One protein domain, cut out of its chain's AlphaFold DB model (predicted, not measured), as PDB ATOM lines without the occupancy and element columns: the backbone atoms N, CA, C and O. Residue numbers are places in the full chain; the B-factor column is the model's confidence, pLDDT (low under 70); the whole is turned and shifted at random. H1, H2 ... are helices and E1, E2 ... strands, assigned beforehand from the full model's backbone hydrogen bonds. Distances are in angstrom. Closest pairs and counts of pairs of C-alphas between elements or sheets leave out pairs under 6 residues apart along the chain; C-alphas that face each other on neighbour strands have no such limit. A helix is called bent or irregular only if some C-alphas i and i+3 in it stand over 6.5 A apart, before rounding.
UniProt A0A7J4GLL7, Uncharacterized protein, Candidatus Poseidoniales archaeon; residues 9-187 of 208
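This is residues 9 to 187 of the 208 residues of an uncharacterized protein of Candidatus Poseidoniales archaeon (UniProt A0A7J4GLL7). One long helix, H2, runs along a loose, elongated body; at one end H1 and H3 pack with it in an up-and-down bundle, and near the other end, where H2 begins, H4 and a small sheet lie. H5 packs on the later part of H1. The 179 printed residues hold H1 H2 H3 H4 E1 E2 E3 H5 in chain order, mostly helix, with an antiparallel sheet E1 - E2 - E3. The radius of gyration of the C-alphas is 19.8 A and the spans are 69 by 34 by 23 A.

H1, residues 9 to 31, begins at C-alpha (-12.966, 1.504, 27.654) and spans 33.4 A; it is irregular, with C-alphas 24 and 27 7.1 A apart, and has a kink of 57 degrees near residue 25. H2, residues 52 to 86, spans 51.6 A; H3 is residues 89 to 106, 25.8 A, and H4 120 to 134, 21.5 A. E1 is residues 146 to 148, E2 153 to 155, E3 161 to 163. H5, residues 177 to 187, ends at C-alpha (10.983, 0.310, 21.151).

H1 and H2 touch, closest at C-alphas of Pro 24 and Gly 68, 4.5 A, at a shallow tilt of 26 degrees, opposite ways. H1 and H3 touch at Gly 16 and Gly 93, C-alphas 4.0 A apart. H2 touches H4 with residues 55 to 62 alone; the closest C-alphas, of Leu 55 and Ala 123, are 5.5 A apart. H4 only grazes the sheet, a meander, each strand the antiparallel neighbour of the one before. N 147 and O 154 are 2.9 A apart, N 153 and O 163 2.8 A, within hydrogen-bond range. In H3, H4 and H5 every O i to N i+4 pair is within that range; in H1 15 of 19, in H2 27 of 31.

The C-alphas of Ala 86 and Asp 142, the farthest apart, are 69.5 A apart. The printed part has no cut. The links H1 to H2, H3 to H4, H4 to E1 and E3 to H5 are long. Residues 35 to 39, 109 and 111 to 115 have pLDDT under 70.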
ATOM      1  N   PRO A   9     -13.152   2.039  29.006       93.56
ATOM      2  CA  PRO A   9     -12.966   1.504  27.654       93.56
ATOM      3  C   PRO A   9     -11.654   1.939  26.988       93.56
ATOM      4  O   PRO A   9     -10.995   1.121  26.347       93.56
ATOM      5  N   ILE A  10     -11.244   3.200  27.172       94.88
ATOM      6  CA  ILE A  10      -9.979   3.719  26.633       94.88
ATOM      7  C   ILE A  10      -8.783   3.011  27.279       94.88
ATOM      8  O   ILE A  10      -7.875   2.574  26.573       94.88
ATOM      9  N   LEU A  11      -8.774   2.843  28.603       95.19
ATOM     10  CA  LEU A  11      -7.699   2.132  29.306       95.19
ATOM     11  C   LEU A  11      -7.611   0.656  28.886       95.19
ATOM     12  O   LEU A  11      -6.513   0.122  28.702       95.19
ATOM     13  N   TRP A  12      -8.753  -0.000  28.669       95.38
ATOM     14  CA  TRP A  12      -8.803  -1.360  28.128       95.38
ATOM     15  C   TRP A  12      -8.243  -1.430  26.707       95.38
ATOM     16  O   TRP A  12      -7.406  -2.283  26.423       95.38
ATOM     17  N   LEU A  13      -8.623  -0.498  25.835       96.88
ATOM     18  CA  LEU A  13      -8.082  -0.418  24.480       96.88
ATOM     19  C   LEU A  13      -6.558  -0.226  24.492       96.88
ATOM     20  O   LEU A  13      -5.834  -0.973  23.835       96.88
ATOM     21  N   LEU A  14      -6.056   0.738  25.269       97.06
ATOM     22  CA  LEU A  14      -4.625   1.039  25.357       97.06
ATOM     23  C   LEU A  14      -3.817  -0.128  25.928       97.06
ATOM     24  O   LEU A  14      -2.756  -0.456  25.399       97.06
ATOM     25  N   SER A  15      -4.316  -0.783  26.978       96.94
ATOM     26  CA  SER A  15      -3.645  -1.961  27.541       96.94
ATOM     27  C   SER A  15      -3.603  -3.120  26.540       96.94
ATOM     28  O   SER A  15      -2.560  -3.760  26.400       96.94
ATOM     29  N   GLY A  16      -4.676  -3.323  25.768       97.06
ATOM     30  CA  GLY A  16      -4.705  -4.258  24.645       97.06
ATOM     31  C   GLY A  16      -3.654  -3.924  23.583       97.06
ATOM     32  O   GLY A  16      -2.890  -4.801  23.192       97.06
ATOM     33  N   ILE A  17      -3.543  -2.658  23.164       97.62
ATOM     34  CA  ILE A  17      -2.535  -2.215  22.180       97.62
ATOM     35  C   ILE A  17      -1.119  -2.498  22.686       97.62
ATOM     36  O   ILE A  17      -0.306  -3.075  21.961       97.62
ATOM     37  N   ILE A  18      -0.825  -2.130  23.936       96.56
ATOM     38  CA  ILE A  18       0.492  -2.339  24.548       96.56
ATOM     39  C   ILE A  18       0.834  -3.832  24.584       96.56
ATOM     40  O   ILE A  18       1.933  -4.215  24.178       96.56
ATOM     41  N   LEU A  19      -0.098  -4.685  25.020       96.50
ATOM     42  CA  LEU A  19       0.119  -6.132  25.082       96.50
ATOM     43  C   LEU A  19       0.238  -6.764  23.692       96.50
ATOM     44  O   LEU A  19       1.161  -7.545  23.464       96.50
ATOM     45  N   GLY A  20      -0.624  -6.384  22.749       96.00
ATOM     46  CA  GLY A  20      -0.558  -6.831  21.357       96.00
ATOM     47  C   GLY A  20       0.768  -6.457  20.692       96.00
ATOM     48  O   GLY A  20       1.301  -7.227  19.898       96.00
ATOM     49  N   HIS A  21       1.350  -5.319  21.078       95.12
ATOM     50  CA  HIS A  21       2.671  -4.889  20.627       95.12
ATOM     51  C   HIS A  21       3.830  -5.604  21.347       95.12
ATOM     52  O   HIS A  21       4.888  -5.852  20.763       95.12
ATOM     53  N   LEU A  22       3.670  -5.921  22.633       95.44
ATOM     54  CA  LEU A  22       4.716  -6.515  23.467       95.44
ATOM     55  C   LEU A  22       4.877  -8.023  23.243       95.44
ATOM     56  O   LEU A  22       6.008  -8.492  23.120       95.44
ATOM     57  N   ILE A  23       3.776  -8.777  23.166       95.44
ATOM     58  CA  ILE A  23       3.787 -10.251  23.096       95.44
ATOM     59  C   ILE A  23       4.669 -10.791  21.952       95.44
ATOM     60  O   ILE A  23       5.527 -11.634  22.231       95.44
ATOM     61  N   PRO A  24       4.575 -10.287  20.703       94.31
ATOM     62  CA  PRO A  24       5.431 -10.747  19.605       94.31
ATOM     63  C   PRO A  24       6.932 -10.535  19.861       94.31
ATOM     64  O   PRO A  24       7.774 -11.212  19.276       94.31
ATOM     65  N   ARG A  25       7.298  -9.585  20.728       92.44
ATOM     66  CA  ARG A  25       8.689  -9.218  21.038       92.44
ATOM     67  C   ARG A  25       9.247  -9.963  22.247       92.44
ATOM     68  O   ARG A  25      10.446  -9.886  22.506       92.44
ATOM     69  N   LEU A  26       8.427 -10.718  22.978       93.00
ATOM     70  CA  LEU A  26       8.891 -11.483  24.137       93.00
ATOM     71  C   LEU A  26      10.003 -12.485  23.796       93.00
ATOM     72  O   LEU A  26      10.981 -12.519  24.547       93.00
ATOM     73  N   PRO A  27       9.956 -13.237  22.676       91.31
ATOM     74  CA  PRO A  27      11.043 -14.145  22.332       91.31
ATOM     75  C   PRO A  27      12.391 -13.430  22.209       91.31
ATOM     76  O   PRO A  27      13.381 -13.880  22.782       91.31
ATOM     77  N   THR A  28      12.440 -12.280  21.532       89.19
ATOM     78  CA  THR A  28      13.685 -11.516  21.378       89.19
ATOM     79  C   THR A  28      14.103 -10.837  22.679       89.19
ATOM     80  O   THR A  28      15.287 -10.853  23.002       89.19
ATOM     81  N   ILE A  29      13.174 -10.287  23.464       90.12
ATOM     82  CA  ILE A  29      13.477  -9.624  24.743       90.12
ATOM     83  C   ILE A  29      14.029 -10.617  25.771       90.12
ATOM     84  O   ILE A  29      15.020 -10.321  26.437       90.12
ATOM     85  N   ILE A  30      13.398 -11.783  25.902       88.38
ATOM     86  CA  ILE A  30      13.704 -12.747  26.957       88.38
ATOM     87  C   ILE A  30      14.874 -13.642  26.534       88.38
ATOM     88  O   ILE A  30      15.902 -13.673  27.212       88.38
ATOM     89  N   MET A  31      14.760 -14.339  25.395       84.88
ATOM     90  CA  MET A  31      15.734 -15.373  25.015       84.88
ATOM     91  C   MET A  31      17.110 -14.795  24.716       84.88
ATOM     92  O   MET A  31      18.124 -15.380  25.091       84.88
ATOM     93  N   SER A  32      17.168 -13.619  24.087       79.00
ATOM     94  CA  SER A  32      18.455 -13.011  23.745       79.00
ATOM     95  C   SER A  32      19.276 -12.638  24.986       79.00
ATOM     96  O   SER A  32      20.501 -12.579  24.894       79.00
ATOM     97  N   ARG A  33      18.621 -12.444  26.140       78.44
ATOM     98  CA  ARG A  33      19.222 -11.962  27.393       78.44
ATOM     99  C   ARG A  33      19.553 -13.065  28.394       78.44
ATOM    100  O   ARG A  33      20.214 -12.778  29.391       78.44
ATOM    101  N   PHE A  34      19.137 -14.305  28.151       76.69
ATOM    102  CA  PHE A  34      19.560 -15.423  28.988       76.69
ATOM    103  C   PHE A  34      21.051 -15.708  28.783       76.69
ATOM    104  O   PHE A  34      21.527 -15.836  27.654       76.69
ATOM    105  N   SER A  35      21.784 -15.843  29.895       65.44
ATOM    106  CA  SER A  35      23.239 -16.064  29.898       65.44
ATOM    107  C   SER A  35      23.663 -17.278  29.066       65.44
ATOM    108  O   SER A  35      24.742 -17.268  28.482       65.44
ATOM    109  N   PHE A  36      22.796 -18.291  28.972       68.69
ATOM    110  CA  PHE A  36      23.019 -19.499  28.179       68.69
ATOM    111  C   PHE A  36      23.242 -19.215  26.686       68.69
ATOM    112  O   PHE A  36      24.058 -19.868  26.048       68.69
ATOM    113  N   PHE A  37      22.563 -18.212  26.124       68.88
ATOM    114  CA  PHE A  37      22.644 -17.916  24.691       68.88
ATOM    115  C   PHE A  37      23.775 -16.941  24.332       68.88
ATOM    116  O   PHE A  37      23.950 -16.627  23.154       68.88
ATOM    117  N   ASN A  38      24.518 -16.428  25.319       69.44
ATOM    118  CA  ASN A  38      25.459 -15.318  25.153       69.44
ATOM    119  C   ASN A  38      26.884 -15.530  25.718       69.44
ATOM    120  O   ASN A  38      27.519 -14.532  26.057       69.44
ATOM    121  N   PRO A  39      27.417 -16.758  25.874       66.94
ATOM    122  CA  PRO A  39      28.642 -16.963  26.650       66.94
ATOM    123  C   PRO A  39      29.900 -16.359  26.004       66.94
ATOM    124  O   PRO A  39      30.875 -16.111  26.702       66.94
ATOM    125  N   GLN A  40      29.890 -16.124  24.689       79.88
ATOM    126  CA  GLN A  40      31.095 -15.790  23.919       79.88
ATOM    127  C   GLN A  40      31.153 -14.342  23.427       79.88
ATOM    128  O   GLN A  40      32.198 -13.902  22.956       79.88
ATOM    129  N   LEU A  41      30.056 -13.581  23.519       84.50
ATOM    130  CA  LEU A  41      30.082 -12.183  23.098       84.50
ATOM    131  C   LEU A  41      30.569 -11.298  24.246       84.50
ATOM    132  O   LEU A  41      30.043 -11.397  25.358       84.50
ATOM    133  N   PRO A  42      31.504 -10.371  23.983       86.94
ATOM    134  CA  PRO A  42      31.953  -9.447  25.013       86.94
ATOM    135  C   PRO A  42      30.778  -8.578  25.501       86.94
ATOM    136  O   PRO A  42      29.823  -8.351  24.754       86.94
ATOM    137  N   PRO A  43      30.792  -8.032  26.726       85.19
ATOM    138  CA  PRO A  43      29.730  -7.141  27.202       85.19
ATOM    139  C   PRO A  43      29.703  -5.833  26.399       85.19
ATOM    140  O   PRO A  43      30.742  -5.344  25.957       85.19
ATOM    141  N   HIS A  44      28.519  -5.272  26.145       83.31
ATOM    142  CA  HIS A  44      28.405  -3.983  25.445       83.31
ATOM    143  C   HIS A  44      29.017  -2.861  26.310       83.31
ATOM    144  O   HIS A  44      28.732  -2.863  27.507       83.31
ATOM    145  N   PRO A  45      29.796  -1.897  25.762       87.31
ATOM    146  CA  PRO A  45      29.917  -1.495  24.348       87.31
ATOM    147  C   PRO A  45      31.057  -2.123  23.532       87.31
ATOM    148  O   PRO A  45      31.159  -1.811  22.344       87.31
ATOM    149  N   ALA A  46      31.854  -3.024  24.115       89.81
ATOM    150  CA  ALA A  46      33.092  -3.537  23.518       89.81
ATOM    151  C   ALA A  46      32.936  -4.008  22.049       89.81
ATOM    152  O   ALA A  46      31.853  -4.493  21.668       89.81
ATOM    153  N   PRO A  47      33.978  -3.867  21.207       91.50
ATOM    154  CA  PRO A  47      33.963  -4.374  19.835       91.50
ATOM    155  C   PRO A  47      33.774  -5.897  19.820       91.50
ATOM    156  O   PRO A  47      34.095  -6.578  20.791       91.50
ATOM    157  N   VAL A  48      33.187  -6.427  18.747       93.38
ATOM    158  CA  VAL A  48      32.935  -7.870  18.588       93.38
ATOM    159  C   VAL A  48      33.771  -8.382  17.424       93.38
ATOM    160  O   VAL A  48      33.652  -7.804  16.347       93.38
ATOM    161  N   PRO A  49      34.586  -9.434  17.592       93.75
ATOM    162  CA  PRO A  49      35.332 -10.000  16.473       93.75
ATOM    163  C   PRO A  49      34.371 -10.545  15.409       93.75
ATOM    164  O   PRO A  49      33.364 -11.173  15.738       93.75
ATOM    165  N   VAL A  50      34.662 -10.305  14.128       93.69
ATOM    166  CA  VAL A  50      33.878 -10.834  12.998       93.69
ATOM    167  C   VAL A  50      34.272 -12.291  12.751       93.69
ATOM    168  O   VAL A  50      35.019 -12.629  11.832       93.69
ATOM    169  N   ASP A  51      33.779 -13.168  13.620       92.06
ATOM    170  CA  ASP A  51      34.077 -14.595  13.636       92.06
ATOM    171  C   ASP A  51      32.834 -15.466  13.366       92.06
ATOM    172  O   ASP A  51      31.727 -14.984  13.118       92.06
ATOM    173  N   GLY A  52      33.013 -16.792  13.379       90.62
ATOM    174  CA  GLY A  52      31.901 -17.725  13.173       90.62
ATOM    175  C   GLY A  52      30.813 -17.638  14.252       90.62
ATOM    176  O   GLY A  52      29.643 -17.882  13.954       90.62
ATOM    177  N   TYR A  53      31.172 -17.251  15.478       91.25
ATOM    178  CA  TYR A  53      30.230 -17.118  16.587       91.25
ATOM    179  C   TYR A  53      29.316 -15.908  16.405       91.25
ATOM    180  O   TYR A  53      28.112 -16.001  16.659       91.25
ATOM    181  N   LEU A  54      29.842 -14.801  15.877       92.31
ATOM    182  CA  LEU A  54      29.045 -13.642  15.498       92.31
ATOM    183  C   LEU A  54      28.017 -13.993  14.418       92.31
ATOM    184  O   LEU A  54      26.844 -13.644  14.556       92.31
ATOM    185  N   LEU A  55      28.419 -14.728  13.377       92.94
ATOM    186  CA  LEU A  55      27.497 -15.177  12.329       92.94
ATOM    187  C   LEU A  55      26.384 -16.059  12.908       92.94
ATOM    188  O   LEU A  55      25.201 -15.815  12.651       92.94
ATOM    189  N   ALA A  56      26.745 -17.045  13.734       91.69
ATOM    190  CA  ALA A  56      25.780 -17.902  14.414       91.69
ATOM    191  C   ALA A  56      24.810 -17.083  15.281       91.69
ATOM    192  O   ALA A  56      23.604 -17.340  15.276       91.69
ATOM    193  N   ARG A  57      25.301 -16.041  15.967       91.62
ATOM    194  CA  ARG A  57      24.451 -15.141  16.753       91.62
ATOM    195  C   ARG A  57      23.480 -14.354  15.883       91.62
ATOM    196  O   ARG A  57      22.310 -14.265  16.240       91.62
ATOM    197  N   VAL A  58      23.929 -13.782  14.768       92.50
ATOM    198  CA  VAL A  58      23.048 -13.033  13.854       92.50
ATOM    199  C   VAL A  58      21.915 -13.935  13.354       92.50
ATOM    200  O   VAL A  58      20.750 -13.538  13.382       92.50
ATOM    201  N   LEU A  59      22.228 -15.179  12.984       92.19
ATOM    202  CA  LEU A  59      21.227 -16.162  12.565       92.19
ATOM    203  C   LEU A  59      20.288 -16.577  13.708       92.19
ATOM    204  O   LEU A  59      19.081 -16.693  13.494       92.19
ATOM    205  N   LEU A  60      20.801 -16.738  14.929       92.00
ATOM    206  CA  LEU A  60      19.971 -16.993  16.107       92.00
ATOM    207  C   LEU A  60      18.993 -15.839  16.363       92.00
ATOM    208  O   LEU A  60      17.806 -16.083  16.564       92.00
ATOM    209  N   MET A  61      19.458 -14.587  16.317       91.69
ATOM    210  CA  MET A  61      18.604 -13.408  16.500       91.69
ATOM    211  C   MET A  61      17.518 -13.325  15.422       91.69
ATOM    212  O   MET A  61      16.360 -13.033  15.729       91.69
ATOM    213  N   ARG A  62      17.855 -13.673  14.175       91.75
ATOM    214  CA  ARG A  62      16.878 -13.822  13.091       91.75
ATOM    215  C   ARG A  62      15.829 -14.893  13.406       91.75
ATOM    216  O   ARG A  62      14.639 -14.652  13.215       91.75
ATOM    217  N   ASN A  63      16.245 -16.054  13.904       91.88
ATOM    218  CA  ASN A  63      15.325 -17.134  14.267       91.88
ATOM    219  C   ASN A  63      14.424 -16.747  15.447       91.88
ATOM    220  O   ASN A  63      13.230 -17.022  15.408       91.88
ATOM    221  N   LEU A  64      14.951 -16.047  16.455       92.00
ATOM    222  CA  LEU A  64      14.155 -15.513  17.568       92.00
ATOM    223  C   LEU A  64      13.119 -14.491  17.096       92.00
ATOM    224  O   LEU A  64      11.993 -14.472  17.589       92.00
ATOM    225  N   ARG A  65      13.471 -13.659  16.114       89.88
ATOM    226  CA  ARG A  65      12.515 -12.753  15.473       89.88
ATOM    227  C   ARG A  65      11.430 -13.519  14.720       89.88
ATOM    228  O   ARG A  65      10.262 -13.168  14.844       89.88
ATOM    229  N   SER A  66      11.802 -14.577  13.997       90.88
ATOM    230  CA  SER A  66      10.842 -15.473  13.342       90.88
ATOM    231  C   SER A  66       9.902 -16.128  14.360       90.88
ATOM    232  O   SER A  66       8.694 -16.153  14.160       90.88
ATOM    233  N   LEU A  67      10.422 -16.552  15.516       93.56
ATOM    234  CA  LEU A  67       9.602 -17.046  16.623       93.56
ATOM    235  C   LEU A  67       8.600 -15.985  17.111       93.56
ATOM    236  O   LEU A  67       7.445 -16.301  17.381       93.56
ATOM    237  N   GLY A  68       9.009 -14.716  17.140       92.38
ATOM    238  CA  GLY A  68       8.128 -13.582  17.416       92.38
ATOM    239  C   GLY A  68       6.925 -13.466  16.473       92.38
ATOM    240  O   GLY A  68       5.852 -13.064  16.917       92.38
ATOM    241  N   LEU A  69       7.061 -13.867  15.201       91.19
ATOM    242  CA  LEU A  69       5.944 -13.865  14.242       91.19
ATOM    243  C   LEU A  69       4.871 -14.875  14.651       91.19
ATOM    244  O   LEU A  69       3.686 -14.560  14.613       91.19
ATOM    245  N   PHE A  70       5.273 -16.059  15.116       93.88
ATOM    246  CA  PHE A  70       4.333 -17.043  15.659       93.88
ATOM    247  C   PHE A  70       3.661 -16.530  16.935       93.88
ATOM    248  O   PHE A  70       2.460 -16.707  17.117       93.88
ATOM    249  N   PHE A  71       4.408 -15.826  17.788       95.50
ATOM    250  CA  PHE A  71       3.853 -15.210  18.994       95.50
ATOM    251  C   PHE A  71       2.855 -14.088  18.685       95.50
ATOM    252  O   PHE A  71       1.994 -13.827  19.517       95.50
ATOM    253  N   ALA A  72       2.901 -13.470  17.502       95.50
ATOM    254  CA  ALA A  72       1.888 -12.507  17.072       95.50
ATOM    255  C   ALA A  72       0.516 -13.137  16.807       95.50
ATOM    256  O   ALA A  72      -0.494 -12.442  16.901       95.50
ATOM    257  N   LEU A  73       0.446 -14.449  16.564       95.81
ATOM    258  CA  LEU A  73      -0.832 -15.152  16.437       95.81
ATOM    259  C   LEU A  73      -1.603 -15.182  17.762       95.81
ATOM    260  O   LEU A  73      -2.827 -15.164  17.748       95.81
ATOM    261  N   ILE A  74      -0.908 -15.171  18.903       96.75
ATOM    262  CA  ILE A  74      -1.531 -15.212  20.233       96.75
ATOM    263  C   ILE A  74      -2.456 -14.001  20.462       96.75
ATOM    264  O   ILE A  74      -3.652 -14.215  20.664       96.75
ATOM    265  N   PRO A  75      -1.982 -12.736  20.405       97.25
ATOM    266  CA  PRO A  75      -2.855 -11.577  20.574       97.25
ATOM    267  C   PRO A  75      -3.885 -11.439  19.447       97.25
ATOM    268  O   PRO A  75      -4.967 -10.928  19.707       97.25
ATOM    269  N   LEU A  76      -3.608 -11.927  18.231       97.12
ATOM    270  CA  LEU A  76      -4.599 -11.939  17.148       97.12
ATOM    271  C   LEU A  76      -5.771 -12.875  17.455       97.12
ATOM    272  O   LEU A  76      -6.919 -12.452  17.370       97.12
ATOM    273  N   ILE A  77      -5.492 -14.121  17.842       97.25
ATOM    274  CA  ILE A  77      -6.523 -15.117  18.158       97.25
ATOM    275  C   ILE A  77      -7.293 -14.695  19.410       97.25
ATOM    276  O   ILE A  77      -8.520 -14.664  19.393       97.25
ATOM    277  N   LEU A  78      -6.590 -14.326  20.488       96.88
ATOM    278  CA  LEU A  78      -7.234 -13.894  21.731       96.88
ATOM    279  C   LEU A  78      -8.032 -12.600  21.540       96.88
ATOM    280  O   LEU A  78      -9.143 -12.489  22.050       96.88
ATOM    281  N   GLY A  79      -7.491 -11.643  20.785       96.75
ATOM    282  CA  GLY A  79      -8.180 -10.402  20.457       96.75
ATOM    283  C   GLY A  79      -9.439 -10.649  19.630       96.75
ATOM    284  O   GLY A  79     -10.497 -10.130  19.968       96.75
ATOM    285  N   TRP A  80      -9.360 -11.515  18.616       96.75
ATOM    286  CA  TRP A  80     -10.507 -11.916  17.798       96.75
ATOM    287  C   TRP A  80     -11.609 -12.597  18.618       96.75
ATOM    288  O   TRP A  80     -12.777 -12.217  18.519       96.75
ATOM    289  N   LEU A  81     -11.246 -13.555  19.481       97.06
ATOM    290  CA  LEU A  81     -12.196 -14.222  20.378       97.06
ATOM    291  C   LEU A  81     -12.854 -13.239  21.355       97.06
ATOM    292  O   LEU A  81     -14.051 -13.339  21.608       97.06
ATOM    293  N   ALA A  82     -12.097 -12.270  21.876       95.69
ATOM    294  CA  ALA A  82     -12.619 -11.248  22.781       95.69
ATOM    295  C   ALA A  82     -13.576 -10.259  22.089       95.69
ATOM    296  O   ALA A  82     -14.511  -9.776  22.728       95.69
ATOM    297  N   ILE A  83     -13.361  -9.972  20.801       96.12
ATOM    298  CA  ILE A  83     -14.276  -9.150  19.997       96.12
ATOM    299  C   ILE A  83     -15.593  -9.901  19.792       96.12
ATOM    300  O   ILE A  83     -16.638  -9.382  20.153       96.12
ATOM    301  N   ILE A  84     -15.551 -11.143  19.297       96.19
ATOM    302  CA  ILE A  84     -16.774 -11.915  19.011       96.19
ATOM    303  C   ILE A  84     -17.547 -12.269  20.286       96.19
ATOM    304  O   ILE A  84     -18.774 -12.297  20.276       96.19
ATOM    305  N   GLY A  85     -16.845 -12.595  21.373       92.69
ATOM    306  CA  GLY A  85     -17.484 -13.084  22.594       92.69
ATOM    307  C   GLY A  85     -18.065 -11.991  23.491       92.69
ATOM    308  O   GLY A  85     -19.004 -12.268  24.232       92.69
ATOM    309  N   ALA A  86     -17.487 -10.786  23.483       87.06
ATOM    310  CA  ALA A  86     -17.795  -9.767  24.489       87.06
ATOM    311  C   ALA A  86     -17.718  -8.314  23.985       87.06
ATOM    312  O   ALA A  86     -17.715  -7.410  24.821       87.06
ATOM    313  N   ASP A  87     -17.587  -8.078  22.672       85.75
ATOM    314  CA  ASP A  87     -17.418  -6.741  22.074       85.75
ATOM    315  C   ASP A  87     -16.366  -5.887  22.811       85.75
ATOM    316  O   ASP A  87     -16.522  -4.688  23.054       85.75
ATOM    317  N   SER A  88     -15.278  -6.535  23.237       92.56
ATOM    318  CA  SER A  88     -14.349  -5.947  24.198       92.56
ATOM    319  C   SER A  88     -13.393  -4.934  23.546       92.56
ATOM    320  O   SER A  88     -12.627  -5.317  22.651       92.56
ATOM    321  N   PRO A  89     -13.299  -3.684  24.055       95.25
ATOM    322  CA  PRO A  89     -12.284  -2.716  23.622       95.25
ATOM    323  C   PRO A  89     -10.852  -3.246  23.776       95.25
ATOM    324  O   PRO A  89      -9.975  -2.935  22.972       95.25
ATOM    325  N   PHE A  90     -10.617  -4.094  24.780       96.31
ATOM    326  CA  PHE A  90      -9.332  -4.759  24.981       96.31
ATOM    327  C   PHE A  90      -8.982  -5.699  23.820       96.31
ATOM    328  O   PHE A  90      -7.848  -5.690  23.341       96.31
ATOM    329  N   GLY A  91      -9.961  -6.469  23.330       96.56
ATOM    330  CA  GLY A  91      -9.790  -7.368  22.187       96.56
ATOM    331  C   GLY A  91      -9.423  -6.618  20.909       96.56
ATOM    332  O   GLY A  91      -8.471  -6.991  20.223       96.56
ATOM    333  N   VAL A  92     -10.104  -5.495  20.653       97.25
ATOM    334  CA  VAL A  92      -9.758  -4.568  19.561       97.25
ATOM    335  C   VAL A  92      -8.318  -4.077  19.706       97.25
ATOM    336  O   VAL A  92      -7.551  -4.112  18.742       97.25
ATOM    337  N   GLY A  93      -7.917  -3.682  20.917       97.50
ATOM    338  CA  GLY A  93      -6.558  -3.229  21.196       97.50
ATOM    339  C   GLY A  93      -5.499  -4.291  20.900       97.50
ATOM    340  O   GLY A  93      -4.501  -3.987  20.248       97.50
ATOM    341  N   LEU A  94      -5.728  -5.541  21.319       97.75
ATOM    342  CA  LEU A  94      -4.818  -6.660  21.046       97.75
ATOM    343  C   LEU A  94      -4.601  -6.869  19.544       97.75
ATOM    344  O   LEU A  94      -3.453  -6.981  19.105       97.75
ATOM    345  N   VAL A  95      -5.686  -6.884  18.761       97.69
ATOM    346  CA  VAL A  95      -5.612  -7.042  17.303       97.69
ATOM    347  C   VAL A  95      -4.853  -5.874  16.683       97.69
ATOM    348  O   VAL A  95      -3.910  -6.103  15.931       97.69
ATOM    349  N   LEU A  96      -5.193  -4.629  17.035       97.62
ATOM    350  CA  LEU A  96      -4.517  -3.440  16.506       97.62
ATOM    351  C   LEU A  96      -3.013  -3.450  16.805       97.62
ATOM    352  O   LEU A  96      -2.206  -3.248  15.898       97.62
ATOM    353  N   GLY A  97      -2.620  -3.733  18.050       96.69
ATOM    354  CA  GLY A  97      -1.211  -3.792  18.447       96.69
ATOM    355  C   GLY A  97      -0.431  -4.903  17.732       96.69
ATOM    356  O   GLY A  97       0.712  -4.695  17.309       96.69
ATOM    357  N   ALA A  98      -1.051  -6.071  17.552       96.56
ATOM    358  CA  ALA A  98      -0.440  -7.207  16.868       96.56
ATOM    359  C   ALA A  98      -0.310  -6.975  15.356       96.56
ATOM    360  O   ALA A  98       0.764  -7.188  14.794       96.56
ATOM    361  N   VAL A  99      -1.367  -6.478  14.705       96.12
ATOM    362  CA  VAL A  99      -1.353  -6.125  13.277       96.12
ATOM    363  C   VAL A  99      -0.321  -5.034  13.011       96.12
ATOM    364  O   VAL A  99       0.489  -5.183  12.098       96.12
ATOM    365  N   TRP A 100      -0.284  -3.980  13.834       95.06
ATOM    366  CA  TRP A 100       0.730  -2.929  13.718       95.06
ATOM    367  C   TRP A 100       2.146  -3.494  13.827       95.06
ATOM    368  O   TRP A 100       3.029  -3.148  13.044       95.06
ATOM    369  N   THR A 101       2.356  -4.424  14.758       92.81
ATOM    370  CA  THR A 101       3.642  -5.102  14.916       92.81
ATOM    371  C   THR A 101       4.029  -5.878  13.660       92.81
ATOM    372  O   THR A 101       5.123  -5.674  13.140       92.81
ATOM    373  N   LEU A 102       3.133  -6.704  13.120       92.81
ATOM    374  CA  LEU A 102       3.390  -7.457  11.889       92.81
ATOM    375  C   LEU A 102       3.678  -6.536  10.697       92.81
ATOM    376  O   LEU A 102       4.610  -6.784   9.927       92.81
ATOM    377  N   LEU A 103       2.926  -5.441  10.578       91.19
ATOM    378  CA  LEU A 103       3.121  -4.443   9.535       91.19
ATOM    379  C   LEU A 103       4.498  -3.777   9.654       91.19
ATOM    380  O   LEU A 103       5.251  -3.746   8.682       91.19
ATOM    381  N   SER A 104       4.875  -3.343  10.861       87.94
ATOM    382  CA  SER A 104       6.174  -2.713  11.138       87.94
ATOM    383  C   SER A 104       7.372  -3.618  10.832       87.94
ATOM    384  O   SER A 104       8.470  -3.136  10.576       87.94
ATOM    385  N   TRP A 105       7.180  -4.939  10.852       87.94
ATOM    386  CA  TRP A 105       8.236  -5.902  10.528       87.94
ATOM    387  C   TRP A 105       8.319  -6.192   9.030       87.94
ATOM    388  O   TRP A 105       9.377  -6.581   8.530       87.94
ATOM    389  N   SER A 106       7.207  -6.005   8.323       85.38
ATOM    390  CA  SER A 106       7.085  -6.289   6.896       85.38
ATOM    391  C   SER A 106       7.536  -5.104   6.040       85.38
ATOM    392  O   SER A 106       8.092  -5.307   4.964       85.38
ATOM    393  N   ILE A 107       7.342  -3.872   6.521       83.19
ATOM    394  CA  ILE A 107       7.699  -2.648   5.796       83.19
ATOM    395  C   ILE A 107       9.174  -2.277   6.053       83.19
ATOM    396  O   ILE A 107       9.567  -2.111   7.210       83.19
ATOM    397  N   PRO A 108      10.012  -2.126   5.009       76.06
ATOM    398  CA  PRO A 108      11.384  -1.644   5.157       76.06
ATOM    399  C   PRO A 108      11.445  -0.136   5.434       76.06
ATOM    400  O   PRO A 108      10.623   0.625   4.935       76.06
ATOM    401  N   GLU A 109      12.447   0.306   6.204       69.31
ATOM    402  CA  GLU A 109      12.646   1.735   6.519       69.31
ATOM    403  C   GLU A 109      13.101   2.546   5.303       69.31
ATOM    404  O   GLU A 109      12.676   3.683   5.114       69.31
ATOM    405  N   LYS A 110      13.965   1.956   4.472       71.19
ATOM    406  CA  LYS A 110      14.404   2.506   3.187       71.19
ATOM    407  C   LYS A 110      14.161   1.478   2.091       71.19
ATOM    408  O   LYS A 110      14.428   0.287   2.286       71.19
ATOM    409  N   LEU A 111      13.711   1.934   0.926       65.62
ATOM    410  CA  LEU A 111      13.576   1.087  -0.255       65.62
ATOM    411  C   LEU A 111      14.947   0.467  -0.596       65.62
ATOM    412  O   LEU A 111      15.927   1.187  -0.747       65.62
ATOM    413  N   GLY A 112      15.027  -0.865  -0.645       62.31
ATOM    414  CA  GLY A 112      16.281  -1.601  -0.867       62.31
ATOM    415  C   GLY A 112      17.059  -1.992   0.399       62.31
ATOM    416  O   GLY A 112      18.003  -2.773   0.303       62.31
ATOM    417  N   SER A 113      16.655  -1.528   1.588       64.19
ATOM    418  CA  SER A 113      17.221  -1.991   2.867       64.19
ATOM    419  C   SER A 113      16.410  -3.159   3.448       64.19
ATOM    420  O   SER A 113      15.192  -3.216   3.254       64.19
ATOM    421  N   PRO A 114      17.039  -4.106   4.172       65.88
ATOM    422  CA  PRO A 114      16.288  -5.126   4.895       65.88
ATOM    423  C   PRO A 114      15.417  -4.466   5.973       65.88
ATOM    424  O   PRO A 114      15.889  -3.607   6.718       65.88
ATOM    425  N   SER A 115      14.154  -4.887   6.097       68.69
ATOM    426  CA  SER A 115      13.227  -4.300   7.081       68.69
ATOM    427  C   SER A 115      13.591  -4.620   8.533       68.69
ATOM    428  O   SER A 115      13.159  -3.926   9.459       68.69
ATOM    429  N   TRP A 116      14.435  -5.630   8.751       77.31
ATOM    430  CA  TRP A 116      14.881  -6.065  10.069       77.31
ATOM    431  C   TRP A 116      16.416  -6.071  10.206       77.31
ATOM    432  O   TRP A 116      17.129  -6.335   9.234       77.31
ATOM    433  N   PRO A 117      16.939  -5.848  11.429       84.00
ATOM    434  CA  PRO A 117      18.376  -5.696  11.671       84.00
ATOM    435  C   PRO A 117      19.199  -6.984  11.506       84.00
ATOM    436  O   PRO A 117      20.376  -6.917  11.168       84.00
ATOM    437  N   TRP A 118      18.610  -8.163  11.741       89.25
ATOM    438  CA  TRP A 118      19.307  -9.459  11.653       89.25
ATOM    439  C   TRP A 118      18.888 -10.235  10.401       89.25
ATOM    440  O   TRP A 118      18.091 -11.174  10.463       89.25
ATOM    441  N   SER A 119      19.362  -9.810   9.233       88.31
ATOM    442  CA  SER A 119      19.025 -10.456   7.962       88.31
ATOM    443  C   SER A 119      19.979 -11.591   7.591       88.31
ATOM    444  O   SER A 119      21.082 -11.723   8.120       88.31
ATOM    445  N   ARG A 120      19.542 -12.435   6.646       89.19
ATOM    446  CA  ARG A 120      20.427 -13.416   6.003       89.19
ATOM    447  C   ARG A 120      21.569 -12.719   5.271       89.19
ATOM    448  O   ARG A 120      22.712 -13.129   5.422       89.19
ATOM    449  N   SER A 121      21.233 -11.654   4.542       88.81
ATOM    450  CA  SER A 121      22.195 -10.852   3.790       88.81
ATOM    451  C   SER A 121      23.274 -10.275   4.697       88.81
ATOM    452  O   SER A 121      24.436 -10.310   4.334       88.81
ATOM    453  N   LEU A 122      22.932  -9.861   5.922       90.69
ATOM    454  CA  LEU A 122      23.924  -9.409   6.892       90.69
ATOM    455  C   LEU A 122      24.918 -10.521   7.257       90.69
ATOM    456  O   LEU A 122      26.117 -10.275   7.305       90.69
ATOM    457  N   ALA A 123      24.442 -11.740   7.519       92.31
ATOM    458  CA  ALA A 123      25.332 -12.861   7.826       92.31
ATOM    459  C   ALA A 123      26.225 -13.228   6.624       92.31
ATOM    460  O   ALA A 123      27.398 -13.547   6.805       92.31
ATOM    461  N   GLU A 124      25.686 -13.146   5.407       93.00
ATOM    462  CA  GLU A 124      26.426 -13.358   4.157       93.00
ATOM    463  C   GLU A 124      27.468 -12.256   3.911       93.00
ATOM    464  O   GLU A 124      28.600 -12.568   3.545       93.00
ATOM    465  N   ASP A 125      27.139 -10.992   4.187       92.38
ATOM    466  CA  ASP A 125      28.065  -9.859   4.100       92.38
ATOM    467  C   ASP A 125      29.221 -10.016   5.096       92.38
ATOM    468  O   ASP A 125      30.385  -9.908   4.717       92.38
ATOM    469  N   LEU A 126      28.927 -10.360   6.355       93.50
ATOM    470  CA  LEU A 126      29.960 -10.634   7.361       93.50
ATOM    471  C   LEU A 126      30.854 -11.808   6.944       93.50
ATOM    472  O   LEU A 126      32.072 -11.756   7.119       93.50
ATOM    473  N   GLN A 127      30.261 -12.852   6.356       94.31
ATOM    474  CA  GLN A 127      31.018 -13.978   5.817       94.31
ATOM    475  C   GLN A 127      31.923 -13.548   4.660       94.31
ATOM    476  O   GLN A 127      33.066 -14.004   4.580       94.31
ATOM    477  N   ARG A 128      31.436 -12.667   3.782       93.81
ATOM    478  CA  ARG A 128      32.203 -12.107   2.668       93.81
ATOM    479  C   ARG A 128      33.384 -11.284   3.175       93.81
ATOM    480  O   ARG A 128      34.497 -11.539   2.727       93.81
ATOM    481  N   PHE A 129      33.179 -10.386   4.139       93.25
ATOM    482  CA  PHE A 129      34.260  -9.589   4.735       93.25
ATOM    483  C   PHE A 129      35.328 -10.475   5.379       93.25
ATOM    484  O   PHE A 129      36.523 -10.266   5.177       93.25
ATOM    485  N   ARG A 130      34.909 -11.527   6.090       92.62
ATOM    486  CA  ARG A 130      35.832 -12.512   6.664       92.62
ATOM    487  C   ARG A 130      36.638 -13.240   5.590       92.62
ATOM    488  O   ARG A 130      37.839 -13.429   5.755       92.62
ATOM    489  N   ASN A 131      36.000 -13.642   4.495       92.69
ATOM    490  CA  ASN A 131      36.694 -14.301   3.393       92.69
ATOM    491  C   ASN A 131      37.693 -13.352   2.712       92.69
ATOM    492  O   ASN A 131      38.833 -13.747   2.506       92.69
ATOM    493  N   GLN A 132      37.305 -12.097   2.458       91.44
ATOM    494  CA  GLN A 132      38.183 -11.062   1.891       91.44
ATOM    495  C   GLN A 132      39.392 -10.778   2.786       91.44
ATOM    496  O   GLN A 132      40.507 -10.635   2.302       91.44
ATOM    497  N   SER A 133      39.210 -10.766   4.110       88.56
ATOM    498  CA  SER A 133      40.342 -10.592   5.026       88.56
ATOM    499  C   SER A 133      41.370 -11.725   4.950       88.56
ATOM    500  O   SER A 133      42.518 -11.518   5.308       88.56
ATOM    501  N   ARG A 134      40.994 -12.921   4.485       87.94
ATOM    502  CA  ARG A 134      41.902 -14.075   4.395       87.94
ATOM    503  C   ARG A 134      42.552 -14.236   3.027       87.94
ATOM    504  O   ARG A 134      43.481 -15.022   2.903       87.94
ATOM    505  N   ASP A 135      42.033 -13.549   2.021       90.25
ATOM    506  CA  ASP A 135      42.496 -13.654   0.646       90.25
ATOM    507  C   ASP A 135      43.649 -12.673   0.398       90.25
ATOM    508  O   ASP A 135      43.562 -11.492   0.726       90.25
ATOM    509  N   GLU A 136      44.750 -13.158  -0.176       83.31
ATOM    510  CA  GLU A 136      45.990 -12.386  -0.338       83.31
ATOM    511  C   GLU A 136      45.805 -11.151  -1.223       83.31
ATOM    512  O   GLU A 136      46.429 -10.121  -0.975       83.31
ATOM    513  N   ASN A 137      44.902 -11.234  -2.204       84.31
ATOM    514  CA  ASN A 137      44.633 -10.154  -3.153       84.31
ATOM    515  C   ASN A 137      43.696  -9.074  -2.599       84.31
ATOM    516  O   ASN A 137      43.661  -7.963  -3.126       84.31
ATOM    517  N   SER A 138      42.904  -9.392  -1.570       85.88
ATOM    518  CA  SER A 138      41.868  -8.496  -1.039       85.88
ATOM    519  C   SER A 138      42.024  -8.155   0.447       85.88
ATOM    520  O   SER A 138      41.286  -7.304   0.961       85.88
ATOM    521  N   ARG A 139      43.012  -8.739   1.138       87.00
ATOM    522  CA  ARG A 139      43.336  -8.413   2.532       87.00
ATOM    523  C   ARG A 139      43.742  -6.948   2.689       87.00
ATOM    524  O   ARG A 139      44.421  -6.357   1.858       87.00
ATOM    525  N   CYS A 140      43.327  -6.353   3.804       89.12
ATOM    526  CA  CYS A 140      43.616  -4.950   4.104       89.12
ATOM    527  C   CYS A 140      45.027  -4.703   4.662       89.12
ATOM    528  O   CYS A 140      45.499  -3.571   4.594       89.12
ATOM    529  N   CYS A 141      45.667  -5.718   5.246       90.75
ATOM    530  CA  CYS A 141      47.018  -5.685   5.812       90.75
ATOM    531  C   CYS A 141      47.546  -7.120   5.993       90.75
ATOM    532  O   CYS A 141      46.828  -8.076   5.691       90.75
ATOM    533  N   ASP A 142      48.769  -7.280   6.510       89.75
ATOM    534  CA  ASP A 142      49.409  -8.594   6.643       89.75
ATOM    535  C   ASP A 142      48.732  -9.533   7.650       89.75
ATOM    536  O   ASP A 142      48.587 -10.725   7.376       89.75
ATOM    537  N   SER A 143      48.259  -8.993   8.776       90.31
ATOM    538  CA  SER A 143      47.537  -9.718   9.831       90.31
ATOM    539  C   SER A 143      46.164  -9.080  10.104       90.31
ATOM    540  O   SER A 143      45.987  -8.349  11.079       90.31
ATOM    541  N   PRO A 144      45.176  -9.284   9.218       91.19
ATOM    542  CA  PRO A 144      43.893  -8.606   9.323       91.19
ATOM    543  C   PRO A 144      43.020  -9.206  10.428       91.19
ATOM    544  O   PRO A 144      42.684 -10.390  10.415       91.19
ATOM    545  N   GLU A 145      42.583  -8.351  11.349       93.69
ATOM    546  CA  GLU A 145      41.681  -8.707  12.443       93.69
ATOM    547  C   GLU A 145      40.422  -7.846  12.383       93.69
ATOM    548  O   GLU A 145      40.441  -6.663  12.718       93.69
ATOM    549  N   LEU A 146      39.308  -8.418  11.931       94.69
ATOM    550  CA  LEU A 146      38.065  -7.673  11.758       94.69
ATOM    551  C   LEU A 146      37.265  -7.600  13.058       94.69
ATOM    552  O   LEU A 146      36.910  -8.624  13.643       94.69
ATOM    553  N   PHE A 147      36.887  -6.383  13.443       94.94
ATOM    554  CA  PHE A 147      36.023  -6.118  14.582       94.94
ATOM    555  C   PHE A 147      34.830  -5.254  14.174       94.94
ATOM    556  O   PHE A 147      34.960  -4.236  13.497       94.94
ATOM    557  N   TRP A 148      33.647  -5.654  14.633       94.62
ATOM    558  CA  TRP A 148      32.430  -4.869  14.528       94.62
ATOM    559  C   TRP A 148      32.266  -4.000  15.769       94.62
ATOM    560  O   TRP A 148      31.972  -4.486  16.871       94.62
ATOM    561  N   GLU A 149      32.455  -2.703  15.588       92.00
ATOM    562  CA  GLU A 149      32.296  -1.685  16.616       92.00
ATOM    563  C   GLU A 149      30.832  -1.268  16.760       92.00
ATOM    564  O   GLU A 149      29.924  -1.990  16.364       92.00
ATOM    565  N   VAL A 150      30.561  -0.137  17.410       88.88
ATOM    566  CA  VAL A 150      29.184   0.355  17.551       88.88
ATOM    567  C   VAL A 150      28.664   0.915  16.221       88.88
ATOM    568  O   VAL A 150      27.510   0.660  15.884       88.88
ATOM    569  N   ALA A 151      29.511   1.629  15.476       88.25
ATOM    570  CA  ALA A 151      29.120   2.359  14.269       88.25
ATOM    571  C   ALA A 151      29.619   1.732  12.957       88.25
ATOM    572  O   ALA A 151      29.003   1.962  11.928       88.25
ATOM    573  N   CYS A 152      30.701   0.951  12.976       90.88
ATOM    574  CA  CYS A 152      31.314   0.417  11.760       90.88
ATOM    575  C   CYS A 152      32.025  -0.919  12.002       90.88
ATOM    576  O   CYS A 152      32.238  -1.344  13.141       90.88
ATOM    577  N   ILE A 153      32.401  -1.578  10.911       93.62
ATOM    578  CA  ILE A 153      33.292  -2.736  10.883       93.62
ATOM    579  C   ILE A 153      34.658  -2.247  10.412       93.62
ATOM    580  O   ILE A 153      34.786  -1.723   9.303       93.62
ATOM    581  N   ARG A 154      35.688  -2.442  11.235       94.25
ATOM    582  CA  ARG A 154      37.062  -2.049  10.905       94.25
ATOM    583  C   ARG A 154      38.062  -3.142  11.240       94.25
ATOM    584  O   ARG A 154      37.805  -4.001  12.083       94.25
ATOM    585  N   CYS A 155      39.213  -3.091  10.583       94.31
ATOM    586  CA  CYS A 155      40.362  -3.897  10.968       94.31
ATOM    587  C   CYS A 155      41.027  -3.293  12.216       94.31
ATOM    588  O   CYS A 155      41.321  -2.101  12.224       94.31
ATOM    589  N   ALA A 156      41.293  -4.080  13.256       92.62
ATOM    590  CA  ALA A 156      42.014  -3.612  14.441       92.62
ATOM    591  C   ALA A 156      43.505  -3.359  14.164       92.62
ATOM    592  O   ALA A 156      44.088  -2.477  14.787       92.62
ATOM    593  N   ALA A 157      44.105  -4.080  13.210       93.19
ATOM    594  CA  ALA A 157      45.528  -3.963  12.895       93.19
ATOM    595  C   ALA A 157      45.864  -2.709  12.067       93.19
ATOM    596  O   ALA A 157      46.812  -2.001  12.386       93.19
ATOM    597  N   CYS A 158      45.087  -2.411  11.018       92.69
ATOM    598  CA  CYS A 158      45.351  -1.274  10.122       92.69
ATOM    599  C   CYS A 158      44.311  -0.149  10.196       92.69
ATOM    600  O   CYS A 158      44.406   0.818   9.445       92.69
ATOM    601  N   LEU A 159      43.289  -0.276  11.053       92.44
ATOM    602  CA  LEU A 159      42.197   0.692  11.243       92.44
ATOM    603  C   LEU A 159      41.350   0.991   9.996       92.44
ATOM    604  O   LEU A 159      40.423   1.799  10.071       92.44
ATOM    605  N   LYS A 160      41.597   0.302   8.875       92.31
ATOM    606  CA  LYS A 160      40.801   0.433   7.655       92.31
ATOM    607  C   LYS A 160      39.354   0.049   7.939       92.31
ATOM    608  O   LYS A 160      39.069  -1.055   8.418       92.31
ATOM    609  N   VAL A 161      38.446   0.965   7.621       92.44
ATOM    610  CA  VAL A 161      37.006   0.729   7.700       92.44
ATOM    611  C   VAL A 161      36.583  -0.077   6.479       92.44
ATOM    612  O   VAL A 161      36.870   0.301   5.346       92.44
ATOM    613  N   ILE A 162      35.945  -1.216   6.725       91.38
ATOM    614  CA  ILE A 162      35.446  -2.111   5.678       91.38
ATOM    615  C   ILE A 162      34.000  -1.764   5.345       91.38
ATOM    616  O   ILE A 162      33.615  -1.772   4.181       91.38
ATOM    617  N   ASP A 163      33.204  -1.454   6.368       90.12
ATOM    618  CA  ASP A 163      31.792  -1.148   6.200       90.12
ATOM    619  C   ASP A 163      31.294  -0.222   7.323       90.12
ATOM    620  O   ASP A 163      31.652  -0.391   8.491       90.12
ATOM    621  N   ASN A 164      30.467   0.764   6.969       87.31
ATOM    622  CA  ASN A 164      29.959   1.803   7.875       87.31
ATOM    623  C   ASN A 164      28.632   1.434   8.560       87.31
ATOM    624  O   ASN A 164      27.954   2.302   9.106       87.31
ATOM    625  N   ARG A 165      28.212   0.162   8.529       86.50
ATOM    626  CA  ARG A 165      26.955  -0.237   9.161       86.50
ATOM    627  C   ARG A 165      27.071  -0.251  10.684       86.50
ATOM    628  O   ARG A 165      27.965  -0.908  11.247       86.50
ATOM    629  N   PRO A 166      26.106   0.366  11.383       88.50
ATOM    630  CA  PRO A 166      26.057   0.270  12.823       88.50
ATOM    631  C   PRO A 166      25.728  -1.162  13.239       88.50
ATOM    632  O   PRO A 166      25.042  -1.922  12.545       88.50
ATOM    633  N   ARG A 167      26.182  -1.534  14.427       89.88
ATOM    634  CA  ARG A 167      25.924  -2.865  14.960       89.88
ATOM    635  C   ARG A 167      24.512  -2.944  15.543       89.88
ATOM    636  O   ARG A 167      24.200  -2.172  16.458       89.88
ATOM    637  N   PRO A 168      23.666  -3.884  15.082       90.25
ATOM    638  CA  PRO A 168      22.371  -4.120  15.704       90.25
ATOM    639  C   PRO A 168      22.544  -4.715  17.106       90.25
ATOM    640  O   PRO A 168      23.624  -5.185  17.476       90.25
ATOM    641  N   ASP A 169      21.483  -4.713  17.913       88.88
ATOM    642  CA  ASP A 169      21.539  -5.358  19.224       88.88
ATOM    643  C   ASP A 169      21.790  -6.859  19.039       88.88
ATOM    644  O   ASP A 169      21.083  -7.545  18.320       88.88
ATOM    645  N   LEU A 170      22.811  -7.406  19.680       88.50
ATOM    646  CA  LEU A 170      23.088  -8.842  19.629       88.50
ATOM    647  C   LEU A 170      22.568  -9.535  20.891       88.50
ATOM    648  O   LEU A 170      23.031 -10.620  21.222       88.50
ATOM    649  N   GLY A 171      21.667  -8.898  21.648       85.25
ATOM    650  CA  GLY A 171      21.197  -9.384  22.947       85.25
ATOM    651  C   GLY A 171      22.323  -9.447  23.975       85.25
ATOM    652  O   GLY A 171      22.366 -10.341  24.810       85.25
ATOM    653  N   ARG A 172      23.306  -8.552  23.868       85.94
ATOM    654  CA  ARG A 172      24.489  -8.542  24.737       85.94
ATOM    655  C   ARG A 172      24.120  -8.095  26.147       85.94
ATOM    656  O   ARG A 172      23.233  -7.256  26.323       85.94
ATOM    657  N   LYS A 173      24.830  -8.613  27.156       80.75
ATOM    658  CA  LYS A 173      24.735  -8.059  28.513       80.75
ATOM    659  C   LYS A 173      25.175  -6.591  28.465       80.75
ATOM    660  O   LYS A 173      26.210  -6.266  27.877       80.75
ATOM    661  N   ARG A 174      24.352  -5.713  29.036       78.56
ATOM    662  CA  ARG A 174      24.582  -4.265  29.114       78.56
ATOM    663  C   ARG A 174      24.752  -3.852  30.570       78.56
ATOM    664  O   ARG A 174      24.171  -4.484  31.450       78.56
ATOM    665  N   SER A 175      25.491  -2.771  30.792       78.00
ATOM    666  CA  SER A 175      25.595  -2.076  32.083       78.00
ATOM    667  C   SER A 175      24.264  -1.475  32.539       78.00
ATOM    668  O   SER A 175      23.987  -1.442  33.729       78.00
ATOM    669  N   ASP A 176      23.416  -1.071  31.588       78.38
ATOM    670  CA  ASP A 176      22.162  -0.331  31.816       78.38
ATOM    671  C   ASP A 176      21.065  -1.158  32.533       78.38
ATOM    672  O   ASP A 176      19.967  -0.669  32.787       78.38
ATOM    673  N   GLY A 177      21.335  -2.430  32.841       82.75
ATOM    674  CA  GLY A 177      20.394  -3.343  33.482       82.75
ATOM    675  C   GLY A 177      19.421  -4.026  32.514       82.75
ATOM    676  O   GLY A 177      19.333  -3.717  31.322       82.75
ATOM    677  N   TRP A 178      18.691  -5.015  33.036       83.12
ATOM    678  CA  TRP A 178      17.777  -5.840  32.239       83.12
ATOM    679  C   TRP A 178      16.567  -5.047  31.725       83.12
ATOM    680  O   TRP A 178      16.261  -5.127  30.536       83.12
ATOM    681  N   PHE A 179      15.941  -4.229  32.580       86.12
ATOM    682  CA  PHE A 179      14.738  -3.456  32.243       86.12
ATOM    683  C   PHE A 179      14.975  -2.448  31.115       86.12
ATOM    684  O   PHE A 179      14.252  -2.464  30.122       86.12
ATOM    685  N   MET A 180      16.018  -1.615  31.215       87.12
ATOM    686  CA  MET A 180      16.340  -0.644  30.159       87.12
ATOM    687  C   MET A 180      16.724  -1.329  28.846       87.12
ATOM    688  O   MET A 180      16.369  -0.859  27.765       87.12
ATOM    689  N   GLY A 181      17.408  -2.473  28.923       83.88
ATOM    690  CA  GLY A 181      17.674  -3.297  27.749       83.88
ATOM    691  C   GLY A 181      16.387  -3.812  27.098       83.88
ATOM    692  O   GLY A 181      16.232  -3.717  25.879       83.88
ATOM    693  N   ALA A 182      15.461  -4.350  27.891       87.75
ATOM    694  CA  ALA A 182      14.176  -4.852  27.412       87.75
ATOM    695  C   ALA A 182      13.341  -3.740  26.759       87.75
ATOM    696  O   ALA A 182      12.888  -3.911  25.630       87.75
ATOM    697  N   LEU A 183      13.230  -2.582  27.419       89.25
ATOM    698  CA  LEU A 183      12.531  -1.400  26.908       89.25
ATOM    699  C   LEU A 183      13.091  -0.950  25.554       89.25
ATOM    700  O   LEU A 183      12.339  -0.703  24.616       89.25
ATOM    701  N   ARG A 184      14.420  -0.914  25.415       86.75
ATOM    702  CA  ARG A 184      15.063  -0.540  24.153       86.75
ATOM    703  C   ARG A 184      14.768  -1.525  23.029       86.75
ATOM    704  O   ARG A 184      14.508  -1.096  21.913       86.75
ATOM    705  N   VAL A 185      14.812  -2.830  23.300       87.12
ATOM    706  CA  VAL A 185      14.459  -3.843  22.289       87.12
ATOM    707  C   VAL A 185      12.984  -3.736  21.919       87.12
ATOM    708  O   VAL A 185      12.650  -3.871  20.748       87.12
ATOM    709  N   TRP A 186      12.118  -3.446  22.890       90.00
ATOM    710  CA  TRP A 186      10.697  -3.242  22.641       90.00
ATOM    711  C   TRP A 186      10.428  -2.033  21.731       90.00
ATOM    712  O   TRP A 186       9.616  -2.142  20.815       90.00
ATOM    713  N   MET A 187      11.142  -0.922  21.936       86.38
ATOM    714  CA  MET A 187      10.983   0.310  21.151       86.38
ATOM    715  C   MET A 187      11.699   0.282  19.794       86.38
ATOM    716  O   MET A 187      11.147   0.750  18.806       86.38
TER     717      MET A 187